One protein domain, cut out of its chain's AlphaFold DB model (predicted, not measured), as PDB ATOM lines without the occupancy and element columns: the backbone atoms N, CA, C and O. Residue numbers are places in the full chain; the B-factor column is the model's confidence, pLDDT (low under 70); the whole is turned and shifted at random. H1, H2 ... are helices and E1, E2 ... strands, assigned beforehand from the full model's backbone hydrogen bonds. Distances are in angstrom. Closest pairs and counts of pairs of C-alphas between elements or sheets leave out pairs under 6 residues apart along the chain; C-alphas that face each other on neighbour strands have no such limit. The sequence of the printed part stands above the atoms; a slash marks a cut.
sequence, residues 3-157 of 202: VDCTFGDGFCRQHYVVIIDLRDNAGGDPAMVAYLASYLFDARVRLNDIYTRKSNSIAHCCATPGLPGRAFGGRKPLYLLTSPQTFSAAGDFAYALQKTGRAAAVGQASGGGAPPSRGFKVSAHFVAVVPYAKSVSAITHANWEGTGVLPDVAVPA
ATOM      1  N   VAL A   3     148.492 259.738 221.546       68.06
ATOM      2  CA  VAL A   3     147.528 259.326 222.571       68.06
ATOM      3  C   VAL A   3     146.149 259.422 221.956       68.06
ATOM      4  O   VAL A   3     145.773 260.493 221.482       68.06
ATOM      5  N   ASP A   4     145.438 258.304 221.952       66.50
ATOM      6  CA  ASP A   4     144.053 258.232 221.522       66.50
ATOM      7  C   ASP A   4     143.137 258.052 222.733       66.50
ATOM      8  O   ASP A   4     143.409 257.256 223.640       66.50
ATOM      9  N   CYS A   5     142.062 258.829 222.752       59.09
ATOM     10  CA  CYS A   5     141.104 258.894 223.838       59.09
ATOM     11  C   CYS A   5     139.699 258.767 223.245       59.09
ATOM     12  O   CYS A   5     139.176 259.741 222.701       59.09
ATOM     13  N   THR A   6     139.056 257.606 223.382       59.38
ATOM     14  CA  THR A   6     137.741 257.363 222.768       59.38
ATOM     15  C   THR A   6     136.605 257.166 223.761       59.38
ATOM     16  O   THR A   6     136.807 256.807 224.925       59.38
ATOM     17  N   PHE A   7     135.398 257.391 223.220       58.72
ATOM     18  CA  PHE A   7     134.073 257.269 223.832       58.72
ATOM     19  C   PHE A   7     133.781 258.368 224.859       58.72
ATOM     20  O   PHE A   7     134.503 258.560 225.830       58.72
ATOM     21  N   GLY A   8     132.751 259.163 224.584       45.91
ATOM     22  CA  GLY A   8     132.394 260.353 225.343       45.91
ATOM     23  C   GLY A   8     131.319 261.130 224.598       45.91
ATOM     24  O   GLY A   8     131.625 261.982 223.765       45.91
ATOM     25  N   ASP A   9     130.063 260.807 224.873       41.88
ATOM     26  CA  ASP A   9     128.901 261.477 224.303       41.88
ATOM     27  C   ASP A   9     128.861 262.911 224.860       41.88
ATOM     28  O   ASP A   9     128.686 263.094 226.059       41.88
ATOM     29  N   GLY A  10     129.054 263.918 223.999       38.03
ATOM     30  CA  GLY A  10     128.765 265.331 224.273       38.03
ATOM     31  C   GLY A  10     129.353 265.894 225.574       38.03
ATOM     32  O   GLY A  10     128.703 265.870 226.612       38.03
ATOM     33  N   PHE A  11     130.524 266.533 225.467       34.22
ATOM     34  CA  PHE A  11     131.283 267.226 226.525       34.22
ATOM     35  C   PHE A  11     132.393 266.364 227.157       34.22
ATOM     36  O   PHE A  11     132.166 265.555 228.052       34.22
ATOM     37  N   CYS A  12     133.631 266.607 226.709       33.91
ATOM     38  CA  CYS A  12     134.908 266.061 227.186       33.91
ATOM     39  C   CYS A  12     135.081 266.100 228.718       33.91
ATOM     40  O   CYS A  12     135.790 266.961 229.248       33.91
ATOM     41  N   ARG A  13     134.451 265.187 229.464       42.69
ATOM     42  CA  ARG A  13     134.616 265.124 230.923       42.69
ATOM     43  C   ARG A  13     135.147 263.803 231.447       42.69
ATOM     44  O   ARG A  13     135.810 263.847 232.479       42.69
ATOM     45  N   GLN A  14     134.967 262.675 230.757       53.16
ATOM     46  CA  GLN A  14     135.530 261.394 231.194       53.16
ATOM     47  C   GLN A  14     135.889 260.504 229.997       53.16
ATOM     48  O   GLN A  14     135.023 259.861 229.429       53.16
ATOM     49  N   HIS A  15     137.171 260.438 229.630       57.69
ATOM     50  CA  HIS A  15     137.650 259.367 228.751       57.69
ATOM     51  C   HIS A  15     137.501 258.030 229.479       57.69
ATOM     52  O   HIS A  15     137.882 257.949 230.655       57.69
ATOM     53  N   TYR A  16     136.937 257.026 228.808       75.06
ATOM     54  CA  TYR A  16     136.703 255.693 229.372       75.06
ATOM     55  C   TYR A  16     137.907 254.772 229.172       75.06
ATOM     56  O   TYR A  16     138.236 254.000 230.067       75.06
ATOM     57  N   VAL A  17     138.603 254.905 228.042       84.81
ATOM     58  CA  VAL A  17     139.810 254.148 227.688       84.81
ATOM     59  C   VAL A  17     140.841 255.109 227.104       84.81
ATOM     60  O   VAL A  17     140.480 256.090 226.455       84.81
ATOM     61  N   VAL A  18     142.120 254.825 227.338       90.62
ATOM     62  CA  VAL A  18     143.234 255.495 226.658       90.62
ATOM     63  C   VAL A  18     144.094 254.456 225.950       90.62
ATOM     64  O   VAL A  18     144.394 253.398 226.506       90.62
ATOM     65  N   ILE A  19     144.510 254.777 224.729       94.50
ATOM     66  CA  ILE A  19     145.490 254.012 223.961       94.50
ATOM     67  C   ILE A  19     146.705 254.913 223.745       94.50
ATOM     68  O   ILE A  19     146.586 256.022 223.226       94.50
ATOM     69  N   ILE A  20     147.884 254.456 224.159       96.19
ATOM     70  CA  ILE A  20     149.144 255.172 223.949       96.19
ATOM     71  C   ILE A  20     149.942 254.449 222.873       96.19
ATOM     72  O   ILE A  20     150.387 253.319 223.061       96.19
ATOM     73  N   ASP A  21     150.168 255.126 221.756       97.38
ATOM     74  CA  ASP A  21     150.932 254.602 220.637       97.38
ATOM     75  C   ASP A  21     152.433 254.883 220.799       97.38
ATOM     76  O   ASP A  21     152.889 256.038 220.738       97.38
ATOM     77  N   LEU A  22     153.200 253.809 221.002       97.56
ATOM     78  CA  LEU A  22     154.659 253.809 221.110       97.56
ATOM     79  C   LEU A  22     155.332 253.149 219.897       97.56
ATOM     80  O   LEU A  22     156.557 253.005 219.908       97.56
ATOM     81  N   ARG A  23     154.579 252.765 218.854       97.38
ATOM     82  CA  ARG A  23     155.100 251.991 217.714       97.38
ATOM     83  C   ARG A  23     156.190 252.717 216.928       97.38
ATOM     84  O   ARG A  23     157.064 252.063 216.394       97.38
ATOM     85  N   ASP A  24     156.204 254.043 216.920       96.31
ATOM     86  CA  ASP A  24     157.272 254.827 216.278       96.31
ATOM     87  C   ASP A  24     158.101 255.617 217.306       96.31
ATOM     88  O   ASP A  24     158.689 256.654 217.001       96.31
ATOM     89  N   ASN A  25     158.100 255.183 218.573       95.00
ATOM     90  CA  ASN A  25     158.769 255.887 219.660       95.00
ATOM     91  C   ASN A  25     160.107 255.234 220.038       95.00
ATOM     92  O   ASN A  25     160.150 254.285 220.820       95.00
ATOM     93  N   ALA A  26     161.203 255.810 219.545       92.00
ATOM     94  CA  ALA A  26     162.559 255.333 219.813       92.00
ATOM     95  C   ALA A  26     163.111 255.705 221.209       92.00
ATOM     96  O   ALA A  26     164.243 255.342 221.534       92.00
ATOM     97  N   GLY A  27     162.348 256.432 222.036       90.56
ATOM     98  CA  GLY A  27     162.732 256.760 223.406       90.56
ATOM     99  C   GLY A  27     162.643 258.240 223.747       90.56
ATOM    100  O   GLY A  27     161.752 258.953 223.298       90.56
ATOM    101  N   GLY A  28     163.557 258.692 224.602       89.06
ATOM    102  CA  GLY A  28     163.553 260.040 225.153       89.06
ATOM    103  C   GLY A  28     164.244 260.081 226.509       89.06
ATOM    104  O   GLY A  28     165.131 259.276 226.790       89.06
ATOM    105  N   ASP A  29     163.820 261.018 227.350       86.25
ATOM    106  CA  ASP A  29     164.389 261.217 228.679       86.25
ATOM    107  C   ASP A  29     163.723 260.294 229.727       86.25
ATOM    108  O   ASP A  29     162.488 260.248 229.796       86.25
ATOM    109  N   PRO A  30     164.485 259.577 230.576       82.69
ATOM    110  CA  PRO A  30     163.925 258.746 231.648       82.69
ATOM    111  C   PRO A  30     163.082 259.532 232.671       82.69
ATOM    112  O   PRO A  30     162.148 258.977 233.249       82.69
ATOM    113  N   ALA A  31     163.329 260.827 232.883       87.00
ATOM    114  CA  ALA A  31     162.486 261.663 233.740       87.00
ATOM    115  C   ALA A  31     161.057 261.794 233.186       87.00
ATOM    116  O   ALA A  31     160.092 261.838 233.957       87.00
ATOM    117  N   MET A  32     160.897 261.772 231.856       91.62
ATOM    118  CA  MET A  32     159.579 261.812 231.222       91.62
ATOM    119  C   MET A  32     158.775 260.531 231.452       91.62
ATOM    120  O   MET A  32     157.548 260.592 231.475       91.62
ATOM    121  N   VAL A  33     159.431 259.392 231.699       92.56
ATOM    122  CA  VAL A  33     158.754 258.130 232.045       92.56
ATOM    123  C   VAL A  33     157.976 258.292 233.348       92.56
ATOM    124  O   VAL A  33     156.769 258.048 233.390       92.56
ATOM    125  N   ALA A  34     158.648 258.765 234.401       93.44
ATOM    126  CA  ALA A  34     158.030 258.994 235.703       93.44
ATOM    127  C   ALA A  34     156.960 260.096 235.644       93.44
ATOM    128  O   ALA A  34     155.882 259.951 236.229       93.44
ATOM    129  N   TYR A  35     157.227 261.175 234.902       94.94
ATOM    130  CA  TYR A  35     156.287 262.280 234.732       94.94
ATOM    131  C   TYR A  35     154.987 261.834 234.045       94.94
ATOM    132  O   TYR A  35     153.905 262.040 234.585       94.94
ATOM    133  N   LEU A  36     155.072 261.154 232.895       95.00
ATOM    134  CA  LEU A  36     153.887 260.676 232.175       95.00
ATOM    135  C   LEU A  36     153.122 259.623 232.980       95.00
ATOM    136  O   LEU A  36     151.897 259.684 233.073       95.00
ATOM    137  N   ALA A  37     153.834 258.694 233.623       95.81
ATOM    138  CA  ALA A  37     153.216 257.673 234.460       95.81
ATOM    139  C   ALA A  37     152.434 258.275 235.640       95.81
ATOM    140  O   ALA A  37     151.431 257.711 236.060       95.81
ATOM    141  N   SER A  38     152.826 259.447 236.141       96.25
ATOM    142  CA  SER A  38     152.154 260.118 237.263       96.25
ATOM    143  C   SER A  38     150.698 260.512 236.979       96.25
ATOM    144  O   SER A  38     149.908 260.618 237.914       96.25
ATOM    145  N   TYR A  39     150.303 260.662 235.710       95.19
ATOM    146  CA  TYR A  39     148.899 260.887 235.324       95.19
ATOM    147  C   TYR A  39     148.055 259.603 235.321       95.19
ATOM    148  O   TYR A  39     146.829 259.666 235.186       95.19
ATOM    149  N   LEU A  40     148.704 258.446 235.445       95.75
ATOM    150  CA  LEU A  40     148.122 257.123 235.251       95.75
ATOM    151  C   LEU A  40     147.991 256.341 236.563       95.75
ATOM    152  O   LEU A  40     147.536 255.209 236.527       95.75
ATOM    153  N   PHE A  41     148.346 256.897 237.719       95.44
ATOM    154  CA  PHE A  41     148.188 256.225 239.013       95.44
ATOM    155  C   PHE A  41     147.434 257.106 240.009       95.44
ATOM    156  O   PHE A  41     147.553 258.327 239.976       95.44
ATOM    157  N   ASP A  42     146.680 256.474 240.913       94.56
ATOM    158  CA  ASP A  42     145.967 257.162 242.005       94.56
ATOM    159  C   ASP A  42     146.854 257.340 243.258       94.56
ATOM    160  O   ASP A  42     146.515 258.094 244.166       94.56
ATOM    161  N   ALA A  43     147.995 256.648 243.319       95.31
ATOM    162  CA  ALA A  43     148.945 256.678 244.428       95.31
ATOM    163  C   ALA A  43     150.385 256.680 243.903       95.31
ATOM    164  O   ALA A  43     150.634 256.386 242.733       95.31
ATOM    165  N   ARG A  44     151.347 257.005 244.772       95.62
ATOM    166  CA  ARG A  44     152.768 256.932 244.419       95.62
ATOM    167  C   ARG A  44     153.169 255.478 244.160       95.62
ATOM    168  O   ARG A  44     152.962 254.625 245.018       95.62
ATOM    169  N   VAL A  45     153.801 255.215 243.019       95.31
ATOM    170  CA  VAL A  45     154.259 253.874 242.617       95.31
ATOM    171  C   VAL A  45     155.724 253.932 242.212       95.31
ATOM    172  O   VAL A  45     156.113 254.766 241.397       95.31
ATOM    173  N   ARG A  46     156.555 253.045 242.769       94.62
ATOM    174  CA  ARG A  46     157.938 252.842 242.315       94.62
ATOM    175  C   ARG A  46     157.914 251.980 241.058       94.62
ATOM    176  O   ARG A  46     157.513 250.823 241.118       94.62
ATOM    177  N   LEU A  47     158.301 252.575 239.935       93.38
ATOM    178  CA  LEU A  47     158.257 251.949 238.617       93.38
ATOM    179  C   LEU A  47     159.512 251.099 238.418       93.38
ATOM    180  O   LEU A  47     159.467 249.869 238.425       93.38
ATOM    181  N   ASN A  48     160.646 251.787 238.326       90.69
ATOM    182  CA  ASN A  48     161.958 251.221 238.071       90.69
ATOM    183  C   ASN A  48     162.995 251.941 238.930       90.69
ATOM    184  O   ASN A  48     162.739 252.990 239.521       90.69
ATOM    185  N   ASP A  49     164.182 251.371 238.966       91.44
ATOM    186  CA  ASP A  49     165.373 251.950 239.543       91.44
ATOM    187  C   ASP A  49     166.443 252.093 238.475       91.44
ATOM    188  O   ASP A  49     166.592 251.224 237.617       91.44
ATOM    189  N   ILE A  50     167.249 253.142 238.581       90.81
ATOM    190  CA  ILE A  50     168.448 253.306 237.767       90.81
ATOM    191  C   ILE A  50     169.655 253.047 238.658       90.81
ATOM    192  O   ILE A  50     169.982 253.845 239.541       90.81
ATOM    193  N   TYR A  51     170.334 251.926 238.419       91.94
ATOM    194  CA  TYR A  51     171.606 251.615 239.063       91.94
ATOM    195  C   TYR A  51     172.752 252.217 238.255       91.94
ATOM    196  O   TYR A  51     172.941 251.856 237.095       91.94
ATOM    197  N   THR A  52     173.545 253.094 238.873       93.69
ATOM    198  CA  THR A  52     174.732 253.697 238.252       93.69
ATOM    199  C   THR A  52     176.003 253.033 238.765       93.69
ATOM    200  O   THR A  52     176.327 253.102 239.952       93.69
ATOM    201  N   ARG A  53     176.780 252.432 237.856       92.94
ATOM    202  CA  ARG A  53     177.933 251.593 238.208       92.94
ATOM    203  C   ARG A  53     179.068 252.359 238.883       92.94
ATOM    204  O   ARG A  53     179.698 251.820 239.791       92.94
ATOM    205  N   LYS A  54     179.356 253.582 238.423       92.12
ATOM    206  CA  LYS A  54     180.512 254.375 238.885       92.12
ATOM    207  C   LYS A  54     180.350 254.860 240.327       92.12
ATOM    208  O   LYS A  54     181.292 254.765 241.101       92.12
ATOM    209  N   SER A  55     179.178 255.388 240.667       94.56
ATOM    210  CA  SER A  55     178.845 255.895 242.006       94.56
ATOM    211  C   SER A  55     178.309 254.815 242.944       94.56
ATOM    212  O   SER A  55     178.128 255.087 244.125       94.56
ATOM    213  N   ASN A  56     178.021 253.617 242.424       93.88
ATOM    214  CA  ASN A  56     177.311 252.558 243.139       93.88
ATOM    215  C   ASN A  56     175.986 253.047 243.760       93.88
ATOM    216  O   ASN A  56     175.617 252.653 244.863       93.88
ATOM    217  N   SER A  57     175.288 253.944 243.061       94.75
ATOM    218  CA  SER A  57     174.062 254.583 243.542       94.75
ATOM    219  C   SER A  57     172.832 254.049 242.822       94.75
ATOM    220  O   SER A  57     172.898 253.674 241.648       94.75
ATOM    221  N   ILE A  58     171.697 254.080 243.517       93.19
ATOM    222  CA  ILE A  58     170.388 253.707 242.985       93.19
ATOM    223  C   ILE A  58     169.493 254.945 243.017       93.19
ATOM    224  O   ILE A  58     169.301 255.538 244.077       93.19
ATOM    225  N   ALA A  59     168.955 255.333 241.863       91.62
ATOM    226  CA  ALA A  59     167.915 256.351 241.771       91.62
ATOM    227  C   ALA A  59     166.552 255.673 241.598       91.62
ATOM    228  O   ALA A  59     166.378 254.875 240.681       91.62
ATOM    229  N   HIS A  60     165.594 255.985 242.471       92.69
ATOM    230  CA  HIS A  60     164.245 255.420 242.417       92.69
ATOM    231  C   HIS A  60     163.346 256.256 241.505       92.69
ATOM    232  O   HIS A  60     163.041 257.409 241.816       92.69
ATOM    233  N   CYS A  61     162.883 255.672 240.403       91.88
ATOM    234  CA  CYS A  61     161.935 256.308 239.496       91.88
ATOM    235  C   CYS A  61     160.507 255.999 239.963       91.88
ATOM    236  O   CYS A  61     160.032 254.864 239.873       91.88
ATOM    237  N   CYS A  62     159.810 257.016 240.476       94.88
ATOM    238  CA  CYS A  62     158.444 256.886 240.979       94.88
ATOM    239  C   CYS A  62     157.454 257.723 240.167       94.88
ATOM    240  O   CYS A  62     157.671 258.918 239.982       94.88
ATOM    241  N   ALA A  63     156.320 257.126 239.798       95.25
ATOM    242  CA  ALA A  63     155.121 257.884 239.462       95.25
ATOM    243  C   ALA A  63     154.560 258.505 240.747       95.25
ATOM    244  O   ALA A  63     154.417 257.805 241.752       95.25
ATOM    245  N   THR A  64     154.256 259.802 240.728       95.31
ATOM    246  CA  THR A  64     153.728 260.543 241.878       95.31
ATOM    247  C   THR A  64     152.526 261.380 241.436       95.31
ATOM    248  O   THR A  64     152.715 262.341 240.692       95.31
ATOM    249  N   PRO A  65     151.295 261.038 241.855       93.06
ATOM    250  CA  PRO A  65     150.098 261.777 241.454       93.06
ATOM    251  C   PRO A  65     150.098 263.212 242.001       93.06
ATOM    252  O   PRO A  65     150.859 263.549 242.907       93.06
ATOM    253  N   GLY A  66     149.203 264.053 241.472       91.25
ATOM    254  CA  GLY A  66     149.055 265.454 241.893       91.25
ATOM    255  C   GLY A  66     149.780 266.472 241.006       91.25
ATOM    256  O   GLY A  66     149.967 267.615 241.415       91.25
ATOM    257  N   LEU A  67     150.183 266.075 239.796       92.19
ATOM    258  CA  LEU A  67     150.715 267.000 238.795       92.19
ATOM    259  C   LEU A  67     149.628 267.956 238.266       92.19
ATOM    260  O   LEU A  67     148.446 267.596 238.274       92.19
ATOM    261  N   PRO A  68     150.002 269.151 237.764       93.12
ATOM    262  CA  PRO A  68     149.054 270.076 237.150       93.12
ATOM    263  C   PRO A  68     148.244 269.429 236.019       93.12
ATOM    264  O   PRO A  68     148.778 268.686 235.193       93.12
ATOM    265  N   GLY A  69     146.955 269.761 235.949       86.69
ATOM    266  CA  GLY A  69     146.026 269.210 234.961       86.69
ATOM    267  C   GLY A  69     145.190 268.046 235.497       86.69
ATOM    268  O   GLY A  69     145.146 267.773 236.694       86.69
ATOM    269  N   ARG A  70     144.453 267.385 234.600       85.44
ATOM    270  CA  ARG A  70     143.565 266.269 234.958       85.44
ATOM    271  C   ARG A  70     144.309 264.944 234.820       85.44
ATOM    272  O   ARG A  70     144.777 264.618 233.735       85.44
ATOM    273  N   ALA A  71     144.364 264.169 235.900       88.69
ATOM    274  CA  ALA A  71     144.843 262.793 235.852       88.69
ATOM    275  C   ALA A  71     143.823 261.885 235.152       88.69
ATOM    276  O   ALA A  71     142.611 262.043 235.318       88.69
ATOM    277  N   PHE A  72     144.320 260.905 234.397       89.50
ATOM    278  CA  PHE A  72     143.485 259.827 233.867       89.50
ATOM    279  C   PHE A  72     143.048 258.871 234.989       89.50
ATOM    280  O   PHE A  72     141.946 258.317 234.948       89.50
ATOM    281  N   GLY A  73     143.889 258.745 236.019       89.31
ATOM    282  CA  GLY A  73     143.656 257.915 237.195       89.31
ATOM    283  C   GLY A  73     144.124 256.474 237.005       89.31
ATOM    284  O   GLY A  73     144.510 256.057 235.910       89.31
ATOM    285  N   GLY A  74     144.099 255.709 238.092       91.19
ATOM    286  CA  GLY A  74     144.672 254.361 238.179       91.19
ATOM    287  C   GLY A  74     143.762 253.212 237.742       91.19
ATOM    288  O   GLY A  74     144.228 252.082 237.663       91.19
ATOM    289  N   ARG A  75     142.474 253.467 237.476       88.94
ATOM    290  CA  ARG A  75     141.459 252.396 237.339       88.94
ATOM    291  C   ARG A  75     140.972 252.157 235.917       88.94
ATOM    292  O   ARG A  75     140.533 251.061 235.587       88.94
ATOM    293  N   LYS A  76     141.001 253.198 235.089       88.69
ATOM    294  CA  LYS A  76     140.440 253.154 233.739       88.69
ATOM    295  C   LYS A  76     141.332 252.329 232.804       88.69
ATOM    296  O   LYS A  76     142.559 252.439 232.929       88.69
ATOM    297  N   PRO A  77     140.761 251.541 231.872       92.50
ATOM    298  CA  PRO A  77     141.540 250.738 230.935       92.50
ATOM    299  C   PRO A  77     142.560 251.566 230.148       92.50
ATOM    300  O   PRO A  77     142.283 252.685 229.715       92.50
ATOM    301  N   LEU A  78     143.751 250.994 229.987       95.06
ATOM    302  CA  LEU A  78     144.887 251.607 229.313       95.06
ATOM    303  C   LEU A  78     145.614 250.544 228.491       95.06
ATOM    304  O   LEU A  78     145.976 249.492 229.023       95.06
ATOM    305  N   TYR A  79     145.864 250.853 227.224       97.62
ATOM    306  CA  TYR A  79     146.605 249.988 226.310       97.62
ATOM    307  C   TYR A  79     147.814 250.723 225.744       97.62
ATOM    308  O   TYR A  79     147.751 251.925 225.483       97.62
ATOM    309  N   LEU A  80     148.914 250.000 225.553       98.25
ATOM    310  CA  LEU A  80     150.142 250.516 224.957       98.25
ATOM    311  C   LEU A  80     150.398 249.786 223.647       98.25
ATOM    312  O   LEU A  80     150.451 248.560 223.641       98.25
ATOM    313  N   LEU A  81     150.581 250.516 222.552       98.50
ATOM    314  CA  LEU A  81     150.917 249.906 221.268       98.50
ATOM    315  C   LEU A  81     152.432 249.831 221.123       98.50
ATOM    316  O   LEU A  81     153.095 250.867 221.184       98.50
ATOM    317  N   THR A  82     152.973 248.634 220.911       98.31
ATOM    318  CA  THR A  82     154.421 248.408 220.801       98.31
ATOM    319  C   THR A  82     154.817 247.799 219.460       98.31
ATOM    320  O   THR A  82     154.050 247.081 218.811       98.31
ATOM    321  N   SER A  83     156.043 248.090 219.039       97.94
ATOM    322  CA  SER A  83     156.681 247.566 217.828       97.94
ATOM    323  C   SER A  83     158.181 247.342 218.083       97.94
ATOM    324  O   SER A  83     158.701 247.839 219.089       97.94
ATOM    325  N   PRO A  84     158.926 246.719 217.151       96.81
ATOM    326  CA  PRO A  84     160.386 246.640 217.241       96.81
ATOM    327  C   PRO A  84     161.093 248.007 217.308       96.81
ATOM    328  O   PRO A  84     162.222 248.087 217.785       96.81
ATOM    329  N   GLN A  85     160.450 249.088 216.855       95.94
ATOM    330  CA  GLN A  85     160.974 250.456 216.929       95.94
ATOM    331  C   GLN A  85     160.734 251.112 218.298       95.94
ATOM    332  O   GLN A  85     161.379 252.112 218.615       95.94
ATOM    333  N   THR A  86     159.845 250.558 219.131       96.12
ATOM    334  CA  THR A  86     159.681 250.995 220.519       96.12
ATOM    335  C   THR A  86     160.973 250.726 221.294       96.12
ATOM    336  O   THR A  86     161.372 249.572 221.463       96.12
ATOM    337  N   PHE A  87     161.638 251.775 221.783       92.69
ATOM    338  CA  PHE A  87     163.008 251.651 222.296       92.69
ATOM    339  C   PHE A  87     163.318 252.604 223.462       92.69
ATOM    340  O   PHE A  87     162.580 253.557 223.717       92.69
ATOM    341  N   SER A  88     164.402 252.334 224.201       91.12
ATOM    342  CA  SER A  88     164.901 253.173 225.303       91.12
ATOM    343  C   SER A  88     163.799 253.559 226.310       91.12
ATOM    344  O   SER A  88     163.067 252.682 226.770       91.12
ATOM    345  N   ALA A  89     163.640 254.846 226.642       91.62
ATOM    346  CA  ALA A  89     162.628 255.344 227.578       91.62
ATOM    347  C   ALA A  89     161.178 254.951 227.212       91.62
ATOM    348  O   ALA A  89     160.331 254.835 228.093       91.62
ATOM    349  N   ALA A  90     160.869 254.698 225.934       94.50
ATOM    350  CA  ALA A  90     159.554 254.188 225.545       94.50
ATOM    351  C   ALA A  90     159.376 252.718 225.959       94.50
ATOM    352  O   ALA A  90     158.305 252.334 226.429       94.50
ATOM    353  N   GLY A  91     160.440 251.918 225.841       94.44
ATOM    354  CA  GLY A  91     160.499 250.564 226.391       94.44
ATOM    355  C   GLY A  91     160.404 250.563 227.917       94.44
ATOM    356  O   GLY A  91     159.647 249.773 228.467       94.44
ATOM    357  N   ASP A  92     161.080 251.501 228.584       93.50
ATOM    358  CA  ASP A  92     161.017 251.691 230.040       93.50
ATOM    359  C   ASP A  92     159.585 251.972 230.518       93.50
ATOM    360  O   ASP A  92     159.059 251.295 231.404       93.50
ATOM    361  N   PHE A  93     158.916 252.919 229.859       95.31
ATOM    362  CA  PHE A  93     157.524 253.267 230.122       95.31
ATOM    363  C   PHE A  93     156.574 252.087 229.888       95.31
ATOM    364  O   PHE A  93     155.734 251.798 230.743       95.31
ATOM    365  N   ALA A  94     156.731 251.371 228.770       96.75
ATOM    366  CA  ALA A  94     155.914 250.200 228.469       96.75
ATOM    367  C   ALA A  94     156.122 249.071 229.482       96.75
ATOM    368  O   ALA A  94     155.152 248.516 229.997       96.75
ATOM    369  N   TYR A  95     157.376 248.779 229.828       95.88
ATOM    370  CA  TYR A  95     157.714 247.752 230.804       95.88
ATOM    371  C   TYR A  95     157.165 248.098 232.191       95.88
ATOM    372  O   TYR A  95     156.527 247.262 232.828       95.88
ATOM    373  N   ALA A  96     157.357 249.339 232.647       95.25
ATOM    374  CA  ALA A  96     156.879 249.814 233.942       95.25
ATOM    375  C   ALA A  96     155.363 249.652 234.095       95.25
ATOM    376  O   ALA A  96     154.881 249.079 235.076       95.25
ATOM    377  N   LEU A  97     154.599 250.156 233.124       97.12
ATOM    378  CA  LEU A  97     153.141 250.101 233.164       97.12
ATOM    379  C   LEU A  97     152.604 248.678 232.987       97.12
ATOM    380  O   LEU A  97     151.617 248.331 233.632       97.12
ATOM    381  N   GLN A  98     153.263 247.842 232.182       97.50
ATOM    382  CA  GLN A  98     152.891 246.436 232.052       97.50
ATOM    383  C   GLN A  98     153.131 245.677 233.359       97.50
ATOM    384  O   GLN A  98     152.231 245.025 233.879       97.50
ATOM    385  N   LYS A  99     154.338 245.766 233.931       95.81
ATOM    386  CA  LYS A  99     154.690 244.982 235.125       95.81
ATOM    387  C   LYS A  99     153.966 245.443 236.385       95.81
ATOM    388  O   LYS A  99     153.743 244.627 237.269       95.81
ATOM    389  N   THR A 100     153.550 246.707 236.456       95.38
ATOM    390  CA  THR A 100     152.650 247.197 237.517       95.38
ATOM    391  C   THR A 100     151.196 246.746 237.334       95.38
ATOM    392  O   THR A 100     150.376 247.005 238.210       95.38
ATOM    393  N   GLY A 101     150.853 246.102 236.212       95.38
ATOM    394  CA  GLY A 101     149.476 245.756 235.856       95.38
ATOM    395  C   GLY A 101     148.626 246.969 235.470       95.38
ATOM    396  O   GLY A 101     147.403 246.865 235.389       95.38
ATOM    397  N   ARG A 102     149.247 248.137 235.250       96.31
ATOM    398  CA  ARG A 102     148.530 249.370 234.926       96.31
ATOM    399  C   ARG A 102     148.043 249.394 233.483       96.31
ATOM    400  O   ARG A 102     146.982 249.962 233.227       96.31
ATOM    401  N   ALA A 103     148.797 248.825 232.552       97.56
ATOM    402  CA  ALA A 103     148.446 248.794 231.139       97.56
ATOM    403  C   ALA A 103     148.722 247.423 230.527       97.56
ATOM    404  O   ALA A 103     149.616 246.719 230.989       97.56
ATOM    405  N   ALA A 104     148.003 247.090 229.456       98.00
ATOM    406  CA  ALA A 104     148.328 245.947 228.607       98.00
ATOM    407  C   ALA A 104     149.065 246.419 227.344       98.00
ATOM    408  O   ALA A 104     148.627 247.364 226.682       98.00
ATOM    409  N   ALA A 105     150.170 245.766 227.004       98.25
ATOM    410  CA  ALA A 105     150.907 245.986 225.769       98.25
ATOM    411  C   ALA A 105     150.302 245.157 224.623       98.25
ATOM    412  O   ALA A 105     150.061 243.957 224.762       98.25
ATOM    413  N   VAL A 106     150.074 245.794 223.478       98.69
ATOM    414  CA  VAL A 106     149.452 245.209 222.286       98.69
ATOM    415  C   VAL A 106     150.348 245.487 221.084       98.69
ATOM    416  O   VAL A 106     150.757 246.625 220.861       98.69
ATOM    417  N   GLY A 107     150.643 244.467 220.285       98.38
ATOM    418  CA  GLY A 107     151.495 244.607 219.104       98.38
ATOM    419  C   GLY A 107     152.649 243.620 219.120       98.38
ATOM    420  O   GLY A 107     152.440 242.427 219.325       98.38
ATOM    421  N   GLN A 108     153.864 244.106 218.884       98.19
ATOM    422  CA  GLN A 108     155.067 243.276 218.788       98.19
ATOM    423  C   GLN A 108     156.041 243.563 219.932       98.19
ATOM    424  O   GLN A 108     155.925 244.577 220.627       98.19
ATOM    425  N   ALA A 109     157.014 242.665 220.109       97.81
ATOM    426  CA  ALA A 109     158.100 242.858 221.059       97.81
ATOM    427  C   ALA A 109     158.869 244.151 220.755       97.81
ATOM    428  O   ALA A 109     159.144 244.455 219.591       97.81
ATOM    429  N   SER A 110     159.198 244.904 221.807       96.56
ATOM    430  CA  SER A 110     159.987 246.129 221.669       96.56
ATOM    431  C   SER A 110     161.444 245.842 221.290       96.56
ATOM    432  O   SER A 110     161.925 244.722 221.449       96.56
ATOM    433  N   GLY A 111     162.180 246.853 220.825       91.44
ATOM    434  CA  GLY A 111     163.569 246.689 220.382       91.44
ATOM    435  C   GLY A 111     164.572 246.357 221.496       91.44
ATOM    436  O   GLY A 111     165.738 246.105 221.209       91.44
ATOM    437  N   GLY A 112     164.153 246.366 222.767       82.00
ATOM    438  CA  GLY A 112     164.942 245.780 223.855       82.00
ATOM    439  C   GLY A 112     166.286 246.444 224.140       82.00
ATOM    440  O   GLY A 112     167.200 245.766 224.595       82.00
ATOM    441  N   GLY A 113     166.460 247.742 223.885       73.88
ATOM    442  CA  GLY A 113     167.769 248.367 224.091       73.88
ATOM    443  C   GLY A 113     167.778 249.827 224.534       73.88
ATOM    444  O   GLY A 113     166.740 250.472 224.694       73.88
ATOM    445  N   ALA A 114     169.028 250.282 224.699       64.25
ATOM    446  CA  ALA A 114     169.557 251.519 225.288       64.25
ATOM    447  C   ALA A 114     169.623 251.580 226.825       64.25
ATOM    448  O   ALA A 114     169.037 252.491 227.419       64.25
ATOM    449  N   PRO A 115     170.436 250.713 227.469       75.62
ATOM    450  CA  PRO A 115     171.006 251.079 228.761       75.62
ATOM    451  C   PRO A 115     171.729 252.430 228.631       75.62
ATOM    452  O   PRO A 115     172.409 252.659 227.616       75.62
ATOM    453  N   PRO A 116     171.638 253.329 229.628       81.81
ATOM    454  CA  PRO A 116     172.369 254.586 229.605       81.81
ATOM    455  C   PRO A 116     173.861 254.342 229.362       81.81
ATOM    456  O   PRO A 116     174.569 253.716 230.158       81.81
ATOM    457  N   SER A 117     174.322 254.828 228.213       85.88
ATOM    458  CA  SER A 117     175.654 254.565 227.684       85.88
ATOM    459  C   SER A 117     176.371 255.872 227.410       85.88
ATOM    460  O   SER A 117     175.756 256.875 227.049       85.88
ATOM    461  N   ARG A 118     177.691 255.873 227.593       88.12
ATOM    462  CA  ARG A 118     178.525 257.051 227.357       88.12
ATOM    463  C   ARG A 118     179.744 256.673 226.531       88.12
ATOM    464  O   ARG A 118     180.351 255.631 226.759       88.12
ATOM    465  N   GLY A 119     180.101 257.542 225.589       92.06
ATOM    466  CA  GLY A 119     181.362 257.451 224.862       92.06
ATOM    467  C   GLY A 119     182.535 257.896 225.736       92.06
ATOM    468  O   GLY A 119     182.521 258.990 226.301       92.06
ATOM    469  N   PHE A 120     183.560 257.059 225.822       91.19
ATOM    470  CA  PHE A 120     184.840 257.346 226.453       91.19
ATOM    471  C   PHE A 120     185.917 257.366 225.373       91.19
ATOM    472  O   PHE A 120     186.115 256.379 224.666       91.19
ATOM    473  N   LYS A 121     186.606 258.500 225.223       95.69
ATOM    474  CA  LYS A 121     187.721 258.611 224.280       95.69
ATOM    475  C   LYS A 121     188.865 257.711 224.748       95.69
ATOM    476  O   LYS A 121     189.342 257.872 225.867       95.69
ATOM    477  N   VAL A 122     189.291 256.790 223.887       96.19
ATOM    478  CA  VAL A 122     190.410 255.869 224.147       96.19
ATOM    479  C   VAL A 122     191.691 256.402 223.506       96.19
ATOM    480  O   VAL A 122     192.752 256.365 224.118       96.19
ATOM    481  N   SER A 123     191.596 256.955 222.294       95.75
ATOM    482  CA  SER A 123     192.710 257.622 221.606       95.75
ATOM    483  C   SER A 123     192.199 258.676 220.614       95.75
ATOM    484  O   SER A 123     191.028 259.053 220.650       95.75
ATOM    485  N   ALA A 124     193.062 259.185 219.729       94.62
ATOM    486  CA  ALA A 124     192.672 260.131 218.680       94.62
ATOM    487  C   ALA A 124     191.610 259.572 217.711       94.62
ATOM    488  O   ALA A 124     190.808 260.348 217.199       94.62
ATOM    489  N   HIS A 125     191.575 258.251 217.506       96.50
ATOM    490  CA  HIS A 125     190.732 257.608 216.489       96.50
ATOM    491  C   HIS A 125     189.726 256.595 217.055       96.50
ATOM    492  O   HIS A 125     188.970 256.006 216.291       96.50
ATOM    493  N   PHE A 126     189.688 256.396 218.380       96.19
ATOM    494  CA  PHE A 126     188.834 255.385 219.012       96.19
ATOM    495  C   PHE A 126     188.031 255.942 220.193       96.19
ATOM    496  O   PHE A 126     188.567 256.629 221.070       96.19
ATOM    497  N   VAL A 127     186.747 255.580 220.239       96.75
ATOM    498  CA  VAL A 127     185.819 255.831 221.350       96.75
ATOM    499  C   VAL A 127     185.193 254.502 221.764       96.75
ATOM    500  O   VAL A 127     184.647 253.788 220.927       96.75
ATOM    501  N   ALA A 128     185.245 254.185 223.054       94.44
ATOM    502  CA  ALA A 128     184.515 253.064 223.629       94.44
ATOM    503  C   ALA A 128     183.147 253.550 224.121       94.44
ATOM    504  O   ALA A 128     183.076 254.467 224.938       94.44
ATOM    505  N   VAL A 129     182.060 252.943 223.647       92.88
ATOM    506  CA  VAL A 129     180.716 253.189 224.185       92.88
ATOM    507  C   VAL A 129     180.480 252.197 225.311       92.88
ATOM    508  O   VAL A 129     180.381 250.997 225.074       92.88
ATOM    509  N   VAL A 130     180.436 252.698 226.543       91.50
ATOM    510  CA  VAL A 130     180.321 251.858 227.737       91.50
ATOM    511  C   VAL A 130     178.966 252.112 228.403       91.50
ATOM    512  O   VAL A 130     178.675 253.269 228.740       91.50
ATOM    513  N   PRO A 131     178.139 251.071 228.622       89.44
ATOM    514  CA  PRO A 131     176.949 251.185 229.455       89.44
ATOM    515  C   PRO A 131     177.384 251.441 230.899       89.44
ATOM    516  O   PRO A 131     178.134 250.663 231.490       89.44
ATOM    517  N   TYR A 132     176.958 252.568 231.465       90.38
ATOM    518  CA  TYR A 132     177.378 252.988 232.807       90.38
ATOM    519  C   TYR A 132     176.254 252.886 233.840       90.38
ATOM    520  O   TYR A 132     176.525 252.940 235.045       90.38
ATOM    521  N   ALA A 133     175.011 252.745 233.386       90.50
ATOM    522  CA  ALA A 133     173.861 252.485 234.230       90.50
ATOM    523  C   ALA A 133     172.935 251.456 233.582       90.50
ATOM    524  O   ALA A 133     173.032 251.190 232.385       90.50
ATOM    525  N   LYS A 134     172.046 250.882 234.389       89.56
ATOM    526  CA  LYS A 134     170.982 249.988 233.926       89.56
ATOM    527  C   LYS A 134     169.681 250.298 234.644       89.56
ATOM    528  O   LYS A 134     169.703 250.630 235.836       89.56
ATOM    529  N   SER A 135     168.574 250.137 233.932       89.81
ATOM    530  CA  SER A 135     167.253 250.128 234.551       89.81
ATOM    531  C   SER A 135     166.992 248.760 235.177       89.81
ATOM    532  O   SER A 135     167.371 247.732 234.614       89.81
ATOM    533  N   VAL A 136     166.372 248.743 236.352       91.50
ATOM    534  CA  VAL A 136     165.965 247.539 237.085       91.50
ATOM    535  C   VAL A 136     164.550 247.758 237.586       91.50
ATOM    536  O   VAL A 136     164.282 248.723 238.292       91.50
ATOM    537  N   SER A 137     163.623 246.878 237.240       91.62
ATOM    538  CA  SER A 137     162.248 247.009 237.706       91.62
ATOM    539  C   SER A 137     162.116 246.696 239.187       91.62
ATOM    540  O   SER A 137     162.648 245.699 239.674       91.62
ATOM    541  N   ALA A 138     161.326 247.513 239.884       89.94
ATOM    542  CA  ALA A 138     161.028 247.312 241.298       89.94
ATOM    543  C   ALA A 138     160.158 246.067 241.566       89.94
ATOM    544  O   ALA A 138     160.044 245.653 242.715       89.94
ATOM    545  N   ILE A 139     159.553 245.492 240.520       91.94
ATOM    546  CA  ILE A 139     158.636 244.346 240.600       91.94
ATOM    547  C   ILE A 139     159.347 243.058 240.199       91.94
ATOM    548  O   ILE A 139     159.337 242.079 240.931       91.94
ATOM    549  N   THR A 140     159.966 243.054 239.017       92.12
ATOM    550  CA  THR A 140     160.592 241.832 238.472       92.12
ATOM    551  C   THR A 140     162.047 241.657 238.894       92.12
ATOM    552  O   THR A 140     162.613 240.594 238.668       92.12
ATOM    553  N   HIS A 141     162.680 242.707 239.431       90.75
ATOM    554  CA  HIS A 141     164.125 242.774 239.677       90.75
ATOM    555  C   HIS A 141     164.999 242.507 238.430       90.75
ATOM    556  O   HIS A 141     166.212 242.333 238.538       90.75
ATOM    557  N   ALA A 142     164.389 242.537 237.241       90.38
ATOM    558  CA  ALA A 142     165.002 242.395 235.926       90.38
ATOM    559  C   ALA A 142     164.686 243.629 235.056       90.38
ATOM    560  O   ALA A 142     164.187 244.644 235.555       90.38
ATOM    561  N   ASN A 143     164.983 243.561 233.759       90.12
ATOM    562  CA  ASN A 143     164.656 244.602 232.787       90.12
ATOM    563  C   ASN A 143     164.282 244.005 231.419       90.12
ATOM    564  O   ASN A 143     164.248 242.787 231.254       90.12
ATOM    565  N   TRP A 144     163.950 244.875 230.464       90.38
ATOM    566  CA  TRP A 144     163.572 244.509 229.093       90.38
ATOM    567  C   TRP A 144     164.761 244.524 228.121       90.38
ATOM    568  O   TRP A 144     164.570 244.410 226.910       90.38
ATOM    569  N   GLU A 145     165.984 244.739 228.614       87.75
ATOM    570  CA  GLU A 145     167.164 244.818 227.757       87.75
ATOM    571  C   GLU A 145     167.478 243.433 227.161       87.75
ATOM    572  O   GLU A 145     167.425 242.413 227.843       87.75
ATOM    573  N   GLY A 146     167.777 243.384 225.864       86.31
ATOM    574  CA  GLY A 146     168.045 242.166 225.095       86.31
ATOM    575  C   GLY A 146     166.802 241.397 224.634       86.31
ATOM    576  O   GLY A 146     166.851 240.762 223.585       86.31
ATOM    577  N   THR A 147     165.688 241.467 225.366       90.06
ATOM    578  CA  THR A 147     164.449 240.733 225.040       90.06
ATOM    579  C   THR A 147     163.332 241.617 224.497       90.06
ATOM    580  O   THR A 147     162.465 241.136 223.768       90.06
ATOM    581  N   GLY A 148     163.342 242.903 224.847       93.75
ATOM    582  CA  GLY A 148     162.219 243.791 224.600       93.75
ATOM    583  C   GLY A 148     161.082 243.613 225.598       93.75
ATOM    584  O   GLY A 148     161.032 242.692 226.415       93.75
ATOM    585  N   VAL A 149     160.129 244.534 225.528       96.44
ATOM    586  CA  VAL A 149     158.842 244.394 226.203       96.44
ATOM    587  C   VAL A 149     158.004 243.454 225.353       96.44
ATOM    588  O   VAL A 149     157.589 243.825 224.257       96.44
ATOM    589  N   LEU A 150     157.796 242.231 225.839       96.88
ATOM    590  CA  LEU A 150     156.900 241.280 225.192       96.88
ATOM    591  C   LEU A 150     155.447 241.760 225.346       96.88
ATOM    592  O   LEU A 150     155.061 242.139 226.455       96.88
ATOM    593  N   PRO A 151     154.646 241.764 224.269       97.69
ATOM    594  CA  PRO A 151     153.261 242.211 224.326       97.69
ATOM    595  C   PRO A 151     152.398 241.212 225.109       97.69
ATOM    596  O   PRO A 151     152.606 240.003 225.019       97.69
ATOM    597  N   ASP A 152     151.395 241.711 225.831       98.56
ATOM    598  CA  ASP A 152     150.353 240.876 226.444       98.56
ATOM    599  C   ASP A 152     149.418 240.299 225.369       98.56
ATOM    600  O   ASP A 152     148.907 239.188 225.504       98.56
ATOM    601  N   VAL A 153     149.225 241.041 224.271       98.31
ATOM    602  CA  VAL A 153     148.479 240.602 223.086       98.31
ATOM    603  C   VAL A 153     149.349 240.779 221.845       98.31
ATOM    604  O   VAL A 153     149.536 241.892 221.346       98.31
ATOM    605  N   ALA A 154     149.892 239.667 221.353       98.38
ATOM    606  CA  ALA A 154     150.786 239.651 220.203       98.38
ATOM    607  C   ALA A 154     150.010 239.750 218.880       98.38
ATOM    608  O   ALA A 154     149.261 238.841 218.524       98.38
ATOM    609  N   VAL A 155     150.220 240.837 218.138       97.94
ATOM    610  CA  VAL A 155     149.676 241.075 216.789       97.94
ATOM    611  C   VAL A 155     150.687 241.877 215.957       97.94
ATOM    612  O   VAL A 155     151.528 242.572 216.529       97.94
ATOM    613  N   PRO A 156     150.646 241.837 214.613       97.88
ATOM    614  CA  PRO A 156     151.449 242.740 213.787       97.88
ATOM    615  C   PRO A 156     151.235 244.211 214.179       97.88
ATOM    616  O   PRO A 156     150.098 244.622 214.414       97.88
ATOM    617  N   ALA A 157     152.298 245.026 214.208       94.69
ATOM    618  CA  ALA A 157     152.206 246.433 214.618       94.69
ATOM    619  C   ALA A 157     151.108 247.244 213.888       94.69
ATOM    620  O   ALA A 157     150.449 248.043 214.560       94.69
TER     621      ALA A 157
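What this domain is: This is residues 3 to 157 of the 202 residues of the protein "Peptidase, S41 family" of Xanthomonas oryzae pv. oryzicola (strain BLS256) (UniProt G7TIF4). Helix H2 forms the core, packed between two small sheets, E1 E2 E5 E6 on one side and E4 E3 E9 on the other, while H1 lies next to H2 over the second sheet. A two-strand hairpin, E7 and E8, makes one end of the long axis, and the loop between E1 and E2 reaches toward the other end. The printed part has 155 residues, with two named helices and nine named strands in the order E1 E2 H1 E3 E4 E5 H2 E6 E7 E8 E9; the class is mixed, helices and strands, and under half of the residues are in named elements. The first sheet, E1 E2 E5 E6, is mixed and the other two are antiparallel. The whole is compact, with a radius of gyration of the C-alphas of 17.0 A, yet elongated, spanning 64 by 35 by 28 A.

How they stand to each other: E1, residues 3 to 6, and E2, residues 17 to 21, form an antiparallel hairpin, with N 4 and O 19 2.9 A apart. E5, residues 78 to 82, is parallel to E2, with N 81 and O 20 at 2.9 A, and to E6, residues 104 to 107, with N 106 and O 80 at 2.8 A. H2, residues 89 to 99, is on this sheet at a height of 9.2 A, over E5 and E6; E5, H2 and E6 make a strand-helix-strand unit, two parallel strands with a helix between, with a right-handed crossover. The strands E3, residues 45 to 52, and E4, residues 57 to 63, form a hairpin, with N 59 and O 50 at 2.9 A; E9, residues 133 to 137, is antiparallel to E3, with N 49 and O 136 at 2.7 A. H1, residues 30 to 40, and H2 are on the same face of this sheet, in two layers, helices on one face of a sheet. H1 touches H2 at a steep tilt of 41 degrees, the same way, closest at the C-alphas of Val 33 and Phe 93, 5.4 A. Every O i to N i+4 pair is within hydrogen-bond range in H2, and 4 of 7 in H1. E7, residues 117 to 121, and E8, residues 127 to 131, form a hairpin, with N 120 and O 128 at 2.8 A; E8 runs on into E9 at 22 degrees.

Where its parts are: E1 begins at C-alpha 3 (147.528, 259.326, 222.571). H1 is 16.3 A long, H2 15.1 A, E3 20.9 A and E4 19.7 A. E9 ends at C-alpha 137 (162.248, 247.009, 237.706).

The domain as a whole: The C-alphas farthest apart, of Gly 10 and Ser 123, are 64.5 A apart. The printed part has no cut, and the link E4 to E5 is long. Residues 3 to 15 and residue 114 are under 70 in pLDDT.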